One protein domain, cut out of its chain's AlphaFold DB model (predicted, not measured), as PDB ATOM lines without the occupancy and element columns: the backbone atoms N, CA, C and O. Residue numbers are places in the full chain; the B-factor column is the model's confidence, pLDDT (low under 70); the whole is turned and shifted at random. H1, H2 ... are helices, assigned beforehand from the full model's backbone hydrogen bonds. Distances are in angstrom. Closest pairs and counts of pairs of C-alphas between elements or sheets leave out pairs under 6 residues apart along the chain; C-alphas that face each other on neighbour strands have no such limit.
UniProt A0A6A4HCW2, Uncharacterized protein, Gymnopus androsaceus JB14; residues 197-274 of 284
ATOM      1  N   SER A 197     153.210 170.518 184.099       85.25
ATOM      2  CA  SER A 197     153.700 169.386 184.891       85.25
ATOM      3  C   SER A 197     154.067 169.806 186.316       85.25
ATOM      4  O   SER A 197     153.712 169.127 187.279       85.25
ATOM      5  N   ARG A 198     154.721 170.962 186.478       84.38
ATOM      6  CA  ARG A 198     155.103 171.504 187.790       84.38
ATOM      7  C   ARG A 198     153.887 171.940 188.604       84.38
ATOM      8  O   ARG A 198     153.828 171.609 189.788       84.38
ATOM      9  N   LEU A 199     152.919 172.610 187.977       82.12
ATOM     10  CA  LEU A 199     151.655 172.996 188.604       82.12
ATOM     11  C   LEU A 199     150.886 171.752 189.063       82.12
ATOM     12  O   LEU A 199     150.579 171.638 190.245       82.12
ATOM     13  N   LEU A 200     150.677 170.766 188.185       82.56
ATOM     14  CA  LEU A 200     150.012 169.504 188.527       82.56
ATOM     15  C   LEU A 200     150.748 168.748 189.641       82.56
ATOM     16  O   LEU A 200     150.124 168.299 190.602       82.56
ATOM     17  N   ALA A 201     152.076 168.639 189.574       84.12
ATOM     18  CA  ALA A 201     152.864 167.988 190.617       84.12
ATOM     19  C   ALA A 201     152.711 168.692 191.972       84.12
ATOM     20  O   ALA A 201     152.620 168.039 193.014       84.12
ATOM     21  N   ALA A 202     152.674 170.020 191.980       79.69
ATOM     22  CA  ALA A 202     152.459 170.778 193.197       79.69
ATOM     23  C   ALA A 202     150.996 170.705 193.673       79.69
ATOM     24  O   ALA A 202     150.775 170.699 194.888       79.69
ATOM     25  N   LEU A 203     150.020 170.528 192.771       78.81
ATOM     26  CA  LEU A 203     148.635 170.223 193.135       78.81
ATOM     27  C   LEU A 203     148.513 168.860 193.835       78.81
ATOM     28  O   LEU A 203     147.906 168.760 194.900       78.81
ATOM     29  N   HIS A 204     149.129 167.821 193.268       81.88
ATOM     30  CA  HIS A 204     149.107 166.465 193.822       81.88
ATOM     31  C   HIS A 204     149.844 166.352 195.163       81.88
ATOM     32  O   HIS A 204     149.428 165.591 196.031       81.88
ATOM     33  N   ASN A 205     150.901 167.142 195.367       78.56
ATOM     34  CA  ASN A 205     151.689 167.156 196.601       78.56
ATOM     35  C   ASN A 205     151.239 168.261 197.573       78.56
ATOM     36  O   ASN A 205     152.078 168.999 198.110       78.56
ATOM     37  N   SER A 206     149.926 168.407 197.773       71.62
ATOM     38  CA  SER A 206     149.373 169.415 198.682       71.62
ATOM     39  C   SER A 206     149.842 169.173 200.133       71.62
ATOM     40  O   SER A 206     149.839 168.027 200.586       71.62
ATOM     41  N   PRO A 207     150.256 170.210 200.888       71.44
ATOM     42  CA  PRO A 207     150.782 170.040 202.244       71.44
ATOM     43  C   PRO A 207     149.735 169.448 203.194       71.44
ATOM     44  O   PRO A 207     148.669 170.023 203.379       71.44
ATOM     45  N   THR A 208     150.029 168.342 203.868       74.75
ATOM     46  CA  THR A 208     149.145 167.820 204.919       74.75
ATOM     47  C   THR A 208     149.268 168.676 206.181       74.75
ATOM     48  O   THR A 208     150.298 168.640 206.851       74.75
ATOM     49  N   ILE A 209     148.224 169.441 206.515       75.81
ATOM     50  CA  ILE A 209     148.118 170.184 207.779       75.81
ATOM     51  C   ILE A 209     147.025 169.532 208.616       75.81
ATOM     52  O   ILE A 209     145.884 169.441 208.180       75.81
ATOM     53  N   GLN A 210     147.359 169.085 209.826       79.62
ATOM     54  CA  GLN A 210     146.366 168.510 210.729       79.62
ATOM     55  C   GLN A 210     145.522 169.608 211.382       79.62
ATOM     56  O   GLN A 210     146.037 170.541 212.002       79.62
ATOM     57  N   HIS A 211     144.208 169.473 211.256       77.19
ATOM     58  CA  HIS A 211     143.215 170.243 211.984       77.19
ATOM     59  C   HIS A 211     143.136 169.772 213.444       77.19
ATOM     60  O   HIS A 211     143.535 168.659 213.803       77.19
ATOM     61  N   LYS A 212     142.544 170.608 214.304       72.19
ATOM     62  CA  LYS A 212     142.184 170.209 215.670       72.19
ATOM     63  C   LYS A 212     141.230 169.004 215.608       72.19
ATOM     64  O   LYS A 212     140.181 169.092 214.978       72.19
ATOM     65  N   GLY A 213     141.605 167.893 216.244       76.25
ATOM     66  CA  GLY A 213     140.856 166.626 216.191       76.25
ATOM     67  C   GLY A 213     141.431 165.562 215.246       76.25
ATOM     68  O   GLY A 213     140.844 164.495 215.136       76.25
ATOM     69  N   GLY A 214     142.572 165.816 214.593       78.06
ATOM     70  CA  GLY A 214     143.306 164.799 213.823       78.06
ATOM     71  C   GLY A 214     142.880 164.650 212.359       78.06
ATOM     72  O   GLY A 214     143.470 163.852 211.635       78.06
ATOM     73  N   TYR A 215     141.903 165.432 211.896       75.81
ATOM     74  CA  TYR A 215     141.509 165.481 210.486       75.81
ATOM     75  C   TYR A 215     142.559 166.218 209.645       75.81
ATOM     76  O   TYR A 215     143.147 167.194 210.107       75.81
ATOM     77  N   THR A 216     142.797 165.781 208.411       71.19
ATOM     78  CA  THR A 216     143.770 166.413 207.498       71.19
ATOM     79  C   THR A 216     143.174 167.541 206.663       71.19
ATOM     80  O   THR A 216     143.916 168.403 206.198       71.19
ATOM     81  N   ASP A 217     141.851 167.544 206.475       74.75
ATOM     82  CA  ASP A 217     141.140 168.452 205.577       74.75
ATOM     83  C   ASP A 217     139.731 168.760 206.119       74.75
ATOM     84  O   ASP A 217     139.128 167.931 206.805       74.75
ATOM     85  N   CYS A 218     139.175 169.931 205.787       82.50
ATOM     86  CA  CYS A 218     137.748 170.228 205.986       82.50
ATOM     87  C   CYS A 218     136.986 170.211 204.650       82.50
ATOM     88  O   CYS A 218     137.596 170.273 203.584       82.50
ATOM     89  N   SER A 219     135.652 170.164 204.687       82.25
ATOM     90  CA  SER A 219     134.811 170.158 203.475       82.25
ATOM     91  C   SER A 219     135.064 171.359 202.552       82.25
ATOM     92  O   SER A 219     135.069 171.201 201.332       82.25
ATOM     93  N   LEU A 220     135.361 172.534 203.119       84.12
ATOM     94  CA  LEU A 220     135.702 173.743 202.357       84.12
ATOM     95  C   LEU A 220     137.011 173.589 201.570       84.12
ATOM     96  O   LEU A 220     137.140 174.124 200.473       84.12
ATOM     97  N   TRP A 221     137.969 172.811 202.089       86.00
ATOM     98  CA  TRP A 221     139.221 172.535 201.380       86.00
ATOM     99  C   TRP A 221     138.982 171.741 200.095       86.00
ATOM    100  O   TRP A 221     139.599 172.029 199.075       86.00
ATOM    101  N   GLN A 222     138.087 170.750 200.125       84.00
ATOM    102  CA  GLN A 222     137.801 169.924 198.950       84.00
ATOM    103  C   GLN A 222     137.166 170.744 197.822       84.00
ATOM    104  O   GLN A 222     137.552 170.578 196.666       84.00
ATOM    105  N   GLN A 223     136.242 171.648 198.161       85.94
ATOM    106  CA  GLN A 223     135.604 172.547 197.195       85.94
ATOM    107  C   GLN A 223     136.628 173.494 196.563       85.94
ATOM    108  O   GLN A 223     136.769 173.506 195.341       85.94
ATOM    109  N   PHE A 224     137.414 174.192 197.390       89.19
ATOM    110  CA  PHE A 224     138.511 175.049 196.932       89.19
ATOM    111  C   PHE A 224     139.493 174.291 196.025       89.19
ATOM    112  O   PHE A 224     139.803 174.729 194.918       89.19
ATOM    113  N   PHE A 225     139.953 173.116 196.464       87.31
ATOM    114  CA  PHE A 225     140.919 172.311 195.722       87.31
ATOM    115  C   PHE A 225     140.378 171.874 194.358       87.31
ATOM    116  O   PHE A 225     141.118 171.907 193.378       87.31
ATOM    117  N   TYR A 226     139.105 171.477 194.279       87.81
ATOM    118  CA  TYR A 226     138.487 171.062 193.022       87.81
ATOM    119  C   TYR A 226     138.416 172.214 192.013       87.81
ATOM    120  O   TYR A 226     138.778 172.020 190.854       87.81
ATOM    121  N   VAL A 227     138.024 173.415 192.458       88.31
ATOM    122  CA  VAL A 227     137.961 174.618 191.609       88.31
ATOM    123  C   VAL A 227     139.347 174.986 191.075       88.31
ATOM    124  O   VAL A 227     139.522 175.131 189.865       88.31
ATOM    125  N   VAL A 228     140.354 175.064 191.954       86.62
ATOM    126  CA  VAL A 228     141.735 175.381 191.554       86.62
ATOM    127  C   VAL A 228     142.288 174.316 190.603       86.62
ATOM    128  O   VAL A 228     142.893 174.652 189.586       86.62
ATOM    129  N   LYS A 229     142.056 173.030 190.895       85.94
ATOM    130  CA  LYS A 229     142.516 171.921 190.052       85.94
ATOM    131  C   LYS A 229     141.899 171.978 188.654       85.94
ATOM    132  O   LYS A 229     142.646 171.931 187.681       85.94
ATOM    133  N   ALA A 230     140.576 172.114 188.555       85.44
ATOM    134  CA  ALA A 230     139.884 172.210 187.272       85.44
ATOM    135  C   ALA A 230     140.392 173.405 186.445       85.44
ATOM    136  O   ALA A 230     140.597 173.283 185.238       85.44
ATOM    137  N   HIS A 231     140.666 174.539 187.100       83.38
ATOM    138  CA  HIS A 231     141.212 175.716 186.431       83.38
ATOM    139  C   HIS A 231     142.615 175.458 185.860       83.38
ATOM    140  O   HIS A 231     142.824 175.641 184.664       83.38
ATOM    141  N   VAL A 232     143.547 174.943 186.669       79.88
ATOM    142  CA  VAL A 232     144.923 174.622 186.234       79.88
ATOM    143  C   VAL A 232     144.956 173.569 185.126       79.88
ATOM    144  O   VAL A 232     145.793 173.647 184.227       79.88
ATOM    145  N   GLU A 233     144.066 172.575 185.181       78.75
ATOM    146  CA  GLU A 233     143.943 171.555 184.133       78.75
ATOM    147  C   GLU A 233     143.478 172.160 182.801       78.75
ATOM    148  O   GLU A 233     143.930 171.712 181.748       78.75
ATOM    149  N   SER A 234     142.639 173.200 182.847       75.00
ATOM    150  CA  SER A 234     142.156 173.909 181.655       75.00
ATOM    151  C   SER A 234     143.147 174.947 181.102       75.00
ATOM    152  O   SER A 234     143.326 175.026 179.891       75.00
ATOM    153  N   HIS A 235     143.824 175.710 181.968       70.88
ATOM    154  CA  HIS A 235     144.691 176.836 181.593       70.88
ATOM    155  C   HIS A 235     145.973 176.825 182.446       70.88
ATOM    156  O   HIS A 235     146.011 177.399 183.535       70.88
ATOM    157  N   PRO A 236     147.044 176.142 181.998       67.56
ATOM    158  CA  PRO A 236     148.261 176.001 182.790       67.56
ATOM    159  C   PRO A 236     149.133 177.263 182.712       67.56
ATOM    160  O   PRO A 236     150.142 177.295 182.009       67.56
ATOM    161  N   SER A 237     148.754 178.292 183.468       73.50
ATOM    162  CA  SER A 237     149.537 179.510 183.692       73.50
ATOM    163  C   SER A 237     149.748 179.734 185.189       73.50
ATOM    164  O   SER A 237     148.871 179.456 186.008       73.50
ATOM    165  N   TYR A 238     150.931 180.228 185.560       69.06
ATOM    166  CA  TYR A 238     151.230 180.564 186.952       69.06
ATOM    167  C   TYR A 238     150.424 181.777 187.434       69.06
ATOM    168  O   TYR A 238     149.897 181.746 188.542       69.06
ATOM    169  N   GLU A 239     150.298 182.814 186.602       69.62
ATOM    170  CA  GLU A 239     149.509 184.002 186.949       69.62
ATOM    171  C   GLU A 239     148.040 183.613 187.181       69.62
ATOM    172  O   GLU A 239     147.459 183.983 188.196       69.62
ATOM    173  N   ASP A 240     147.482 182.745 186.329       75.06
ATOM    174  CA  ASP A 240     146.108 182.249 186.492       75.06
ATOM    175  C   ASP A 240     145.947 181.407 187.763       75.06
ATOM    176  O   ASP A 240     144.910 181.472 188.422       75.06
ATOM    177  N   PHE A 241     146.983 180.647 188.142       81.69
ATOM    178  CA  PHE A 241     147.016 179.921 189.410       81.69
ATOM    179  C   PHE A 241     147.009 180.866 190.624       81.69
ATOM    180  O   PHE A 241     146.260 180.628 191.571       81.69
ATOM    181  N   ALA A 242     147.835 181.913 190.630       81.69
ATOM    182  CA  ALA A 242     147.859 182.880 191.727       81.69
ATOM    183  C   ALA A 242     146.506 183.605 191.839       81.69
ATOM    184  O   ALA A 242     145.900 183.617 192.911       81.69
ATOM    185  N   ASP A 243     145.973 184.074 190.707       84.12
ATOM    186  CA  ASP A 243     144.694 184.780 190.631       84.12
ATOM    187  C   ASP A 243     143.514 183.910 191.102       84.12
ATOM    188  O   ASP A 243     142.655 184.378 191.857       84.12
ATOM    189  N   ILE A 244     143.442 182.631 190.694       86.69
ATOM    190  CA  ILE A 244     142.384 181.719 191.171       86.69
ATOM    191  C   ILE A 244     142.545 181.415 192.658       86.69
ATOM    192  O   ILE A 244     141.549 181.391 193.376       86.69
ATOM    193  N   VAL A 245     143.770 181.209 193.145       86.69
ATOM    194  CA  VAL A 245     143.999 180.937 194.565       86.69
ATOM    195  C   VAL A 245     143.575 182.127 195.416       86.69
ATOM    196  O   VAL A 245     142.858 181.922 196.393       86.69
ATOM    197  N   ASP A 246     143.951 183.349 195.044       87.56
ATOM    198  CA  ASP A 246     143.592 184.554 195.794       87.56
ATOM    199  C   ASP A 246     142.086 184.833 195.760       87.56
ATOM    200  O   ASP A 246     141.494 185.153 196.797       87.56
ATOM    201  N   ARG A 247     141.438 184.632 194.606       88.75
ATOM    202  CA  ARG A 247     139.980 184.750 194.462       88.75
ATOM    203  C   ARG A 247     139.227 183.742 195.330       88.75
ATOM    204  O   ARG A 247     138.289 184.116 196.032       88.75
ATOM    205  N   GLU A 248     139.631 182.474 195.303       88.88
ATOM    206  CA  GLU A 248     138.929 181.406 196.025       88.88
ATOM    207  C   GLU A 248     139.303 181.355 197.517       88.88
ATOM    208  O   GLU A 248     138.529 180.857 198.337       88.88
ATOM    209  N   LYS A 249     140.452 181.921 197.916       87.62
ATOM    210  CA  LYS A 249     140.898 181.972 199.320       87.62
ATOM    211  C   LYS A 249     139.875 182.645 200.232       87.62
ATOM    212  O   LYS A 249     139.713 182.202 201.365       87.62
ATOM    213  N   GLY A 250     139.157 183.662 199.746       86.94
ATOM    214  CA  GLY A 250     138.119 184.357 200.516       86.94
ATOM    215  C   GLY A 250     136.946 183.468 200.950       86.94
ATOM    216  O   GLY A 250     136.227 183.818 201.882       86.94
ATOM    217  N   GLN A 251     136.762 182.306 200.315       85.94
ATOM    218  CA  GLN A 251     135.718 181.340 200.670       85.94
ATOM    219  C   GLN A 251     136.155 180.374 201.785       85.94
ATOM    220  O   GLN A 251     135.325 179.677 202.374       85.94
ATOM    221  N   ILE A 252     137.452 180.327 202.111       88.00
ATOM    222  CA  ILE A 252     137.982 179.510 203.201       88.00
ATOM    223  C   ILE A 252     137.964 180.324 204.497       88.00
ATOM    224  O   ILE A 252     138.749 181.245 204.666       88.00
ATOM    225  N   ASN A 253     137.139 179.922 205.468       88.69
ATOM    226  CA  ASN A 253     137.121 180.520 206.815       88.69
ATOM    227  C   ASN A 253     137.894 179.697 207.870       88.69
ATOM    228  O   ASN A 253     137.726 179.882 209.077       88.69
ATOM    229  N   CYS A 254     138.718 178.744 207.427       88.88
ATOM    230  CA  CYS A 254     139.458 177.842 208.300       88.88
ATOM    231  C   CYS A 254     140.940 178.232 208.381       88.88
ATOM    232  O   CYS A 254     141.683 178.068 207.414       88.88
ATOM    233  N   VAL A 255     141.399 178.619 209.575       88.69
ATOM    234  CA  VAL A 255     142.788 179.048 209.849       88.69
ATOM    235  C   VAL A 255     143.844 178.011 209.424       88.69
ATOM    236  O   VAL A 255     144.945 178.364 209.002       88.69
ATOM    237  N   TYR A 256     143.543 176.712 209.523       88.62
ATOM    238  CA  TYR A 256     144.466 175.652 209.094       88.62
ATOM    239  C   TYR A 256     144.552 175.551 207.566       88.62
ATOM    240  O   TYR A 256     145.648 175.424 207.017       88.62
ATOM    241  N   CYS A 257     143.415 175.665 206.877       86.75
ATOM    242  CA  CYS A 257     143.365 175.688 205.420       86.75
ATOM    243  C   CYS A 257     144.013 176.954 204.852       86.75
ATOM    244  O   CYS A 257     144.735 176.854 203.869       86.75
ATOM    245  N   GLU A 258     143.865 178.114 205.495       88.31
ATOM    246  CA  GLU A 258     144.583 179.334 205.102       88.31
ATOM    247  C   GLU A 258     146.104 179.149 205.158       88.31
ATOM    248  O   GLU A 258     146.811 179.509 204.218       88.31
ATOM    249  N   LYS A 259     146.628 178.521 206.222       87.69
ATOM    250  CA  LYS A 259     148.057 178.170 206.304       87.69
ATOM    251  C   LYS A 259     148.472 177.218 205.182       87.69
ATOM    252  O   LYS A 259     149.565 177.368 204.633       87.69
ATOM    253  N   LYS A 260     147.604 176.263 204.828       87.62
ATOM    254  CA  LYS A 260     147.823 175.320 203.721       87.62
ATOM    255  C   LYS A 260     147.895 176.062 202.388       87.62
ATOM    256  O   LYS A 260     148.853 175.834 201.655       87.62
ATOM    257  N   ILE A 261     146.970 176.995 202.128       87.69
ATOM    258  CA  ILE A 261     146.984 177.883 200.954       87.69
ATOM    259  C   ILE A 261     148.288 178.674 200.901       87.69
ATOM    260  O   ILE A 261     148.977 178.621 199.889       87.69
ATOM    261  N   SER A 262     148.676 179.352 201.984       86.19
ATOM    262  CA  SER A 262     149.902 180.162 202.010       86.19
ATOM    263  C   SER A 262     151.154 179.326 201.727       86.19
ATOM    264  O   SER A 262     152.030 179.741 200.970       86.19
ATOM    265  N   HIS A 263     151.239 178.116 202.286       84.75
ATOM    266  CA  HIS A 263     152.349 177.207 202.000       84.75
ATOM    267  C   HIS A 263     152.339 176.720 200.543       84.75
ATOM    268  O   HIS A 263     153.394 176.530 199.937       84.75
ATOM    269  N   TRP A 264     151.153 176.534 199.964       82.94
ATOM    270  CA  TRP A 264     150.990 176.190 198.555       82.94
ATOM    271  C   TRP A 264     151.435 177.336 197.647       82.94
ATOM    272  O   TRP A 264     152.268 177.117 196.775       82.94
ATOM    273  N   HIS A 265     150.980 178.557 197.926       80.94
ATOM    274  CA  HIS A 265     151.347 179.774 197.209       80.94
ATOM    275  C   HIS A 265     152.870 179.987 197.207       80.94
ATOM    276  O   HIS A 265     153.482 180.144 196.154       80.94
ATOM    277  N   ASN A 266     153.521 179.850 198.369       81.00
ATOM    278  CA  ASN A 266     154.979 179.971 198.484       81.00
ATOM    279  C   ASN A 266     155.739 178.900 197.684       81.00
ATOM    280  O   ASN A 266     156.784 179.187 197.104       81.00
ATOM    281  N   ARG A 267     155.233 177.660 197.630       78.12
ATOM    282  CA  ARG A 267     155.836 176.603 196.798       78.12
ATOM    283  C   ARG A 267     155.675 176.882 195.309       78.12
ATOM    284  O   ARG A 267     156.535 176.476 194.532       78.12
ATOM    285  N   MET A 268     154.595 177.548 194.922       74.50
ATOM    286  CA  MET A 268     154.298 177.862 193.529       74.50
ATOM    287  C   MET A 268     155.098 179.071 193.039       74.50
ATOM    288  O   MET A 268     155.543 179.049 191.897       74.50
ATOM    289  N   ALA A 269     155.418 180.045 193.898       71.50
ATOM    290  CA  ALA A 269     156.352 181.131 193.563       71.50
ATOM    291  C   ALA A 269     157.739 180.619 193.116       71.50
ATOM    292  O   ALA A 269     158.416 181.223 192.289       71.50
ATOM    293  N   LEU A 270     158.145 179.433 193.581       67.44
ATOM    294  CA  LEU A 270     159.368 178.766 193.114       67.44
ATOM    295  C   LEU A 270     159.234 178.157 191.702       67.44
ATOM    296  O   LEU A 270     160.242 177.815 191.083       67.44
ATOM    297  N   VAL A 271     158.010 177.979 191.197       66.38
ATOM    298  CA  VAL A 271     157.714 177.532 189.824       66.38
ATOM    299  C   VAL A 271     157.740 178.717 188.852       66.38
ATOM    300  O   VAL A 271     158.237 178.561 187.741       66.38
ATOM    301  N   GLU A 272     157.302 179.903 189.281       64.75
ATOM    302  CA  GLU A 272     157.392 181.162 188.518       64.75
ATOM    303  C   GLU A 272     158.837 181.491 188.113       64.75
ATOM    304  O   GLU A 272     159.120 181.908 186.991       64.75
ATOM    305  N   HIS A 273     159.777 181.230 189.023       60.97
ATOM    306  CA  HIS A 273     161.202 181.505 188.840       60.97
ATOM    307  C   HIS A 273     161.933 180.418 188.048       60.97
ATOM    308  O   HIS A 273     163.167 180.437 187.971       60.97
ATOM    309  N   VAL A 274     161.205 179.469 187.444       57.97
ATOM    310  CA  VAL A 274     161.786 178.597 186.429       57.97
ATOM    311  C   VAL A 274     162.125 179.478 185.236       57.97
ATOM    312  O   VAL A 274     161.343 179.666 184.304       57.97
TER     313      VAL A 274
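Overview. This is residues 197 to 274 of the 284 residues of an uncharacterized protein of Gymnopus androsaceus JB14 (UniProt A0A6A4HCW2). Four helices stand side by side as a small bundle with a square cross-section, H4 next to H3, H3 next to H2, H2 next to H1 and H1 next to H4, each running opposite ways to the one before it in the chain. H1 is short and fills part of its corner, while the long link of residues 205 to 218 makes a loop that reaches past one end of the bundle. The printed part has 78 residues, with four named helices in the order H1, H2, H3, H4 and no named strand, and the class is all helix. The whole is compact, with a radius of gyration of the C-alphas of 12.1 A, yet elongated in outline, spanning 38 by 20 by 17 A.

Arrangement. The longest helix, H4, residues 255 to 272, touches H3, residues 238 to 249, at a shallow tilt of 9 degrees, opposite ways; their closest C-alphas, those of Tyr 238 and Glu 272, are 6.4 A apart. H4 also touches H1, residues 197 to 204, with its residues 264 to 271 alone, at a shallow tilt of 13 degrees, opposite ways; the closest C-alphas are those of Arg 198 and Val 271, at 6.9 A. H3 touches H2, residues 219 to 234, at a shallow tilt of 23 degrees, opposite ways, with the C-alphas of Val 228 and Ile 244 closest at 6.4 A. H2 touches H1 with residues 229 to 233 alone, at a shallow tilt of 15 degrees, opposite ways; the closest C-alphas, those of Leu 203 and Lys 229, are 7.1 A apart. H1 and H2, H2 and H3, and H3 and H4 are helical hairpins. H2 and H4 run the same way and are close but not clearly touching, with the C-alphas of Trp 221 and Cys 257 closest at 6.6 A. H1 and H3, also running the same way, are close but not clearly touching, with the C-alphas of Leu 199 and Tyr 238 closest at 7.8 A. In H1, H2 and H3 every O i to N i+4 pair is within hydrogen-bond range, and in H4 12 of 14 are.

Along the chain. H4, residues 255 to 272, is 25.9 A long and ends with C-alpha 272 at (157.392, 181.162, 188.518). H3, residues 238 to 249, measures 16.2 A. H2, residues 219 to 234, is 23.3 A long and begins with C-alpha 219 at (134.811, 170.158, 203.475). H1, residues 197 to 204, measures 10.5 A from C-alpha 197 at (153.700, 169.386, 184.891).

Size, cuts and confidence. The two C-alphas farthest apart, those of Gly 213 and Val 274, are 38.3 A apart. The printed part has no cut. The link from H1 to H2 is long, with 14 residues, while those from H2 to H3 and from H3 to H4 are tight. The mean pLDDT of the printed part is 80.5, with residue 236, residues 238 to 239 and residues 270 to 274 under 70.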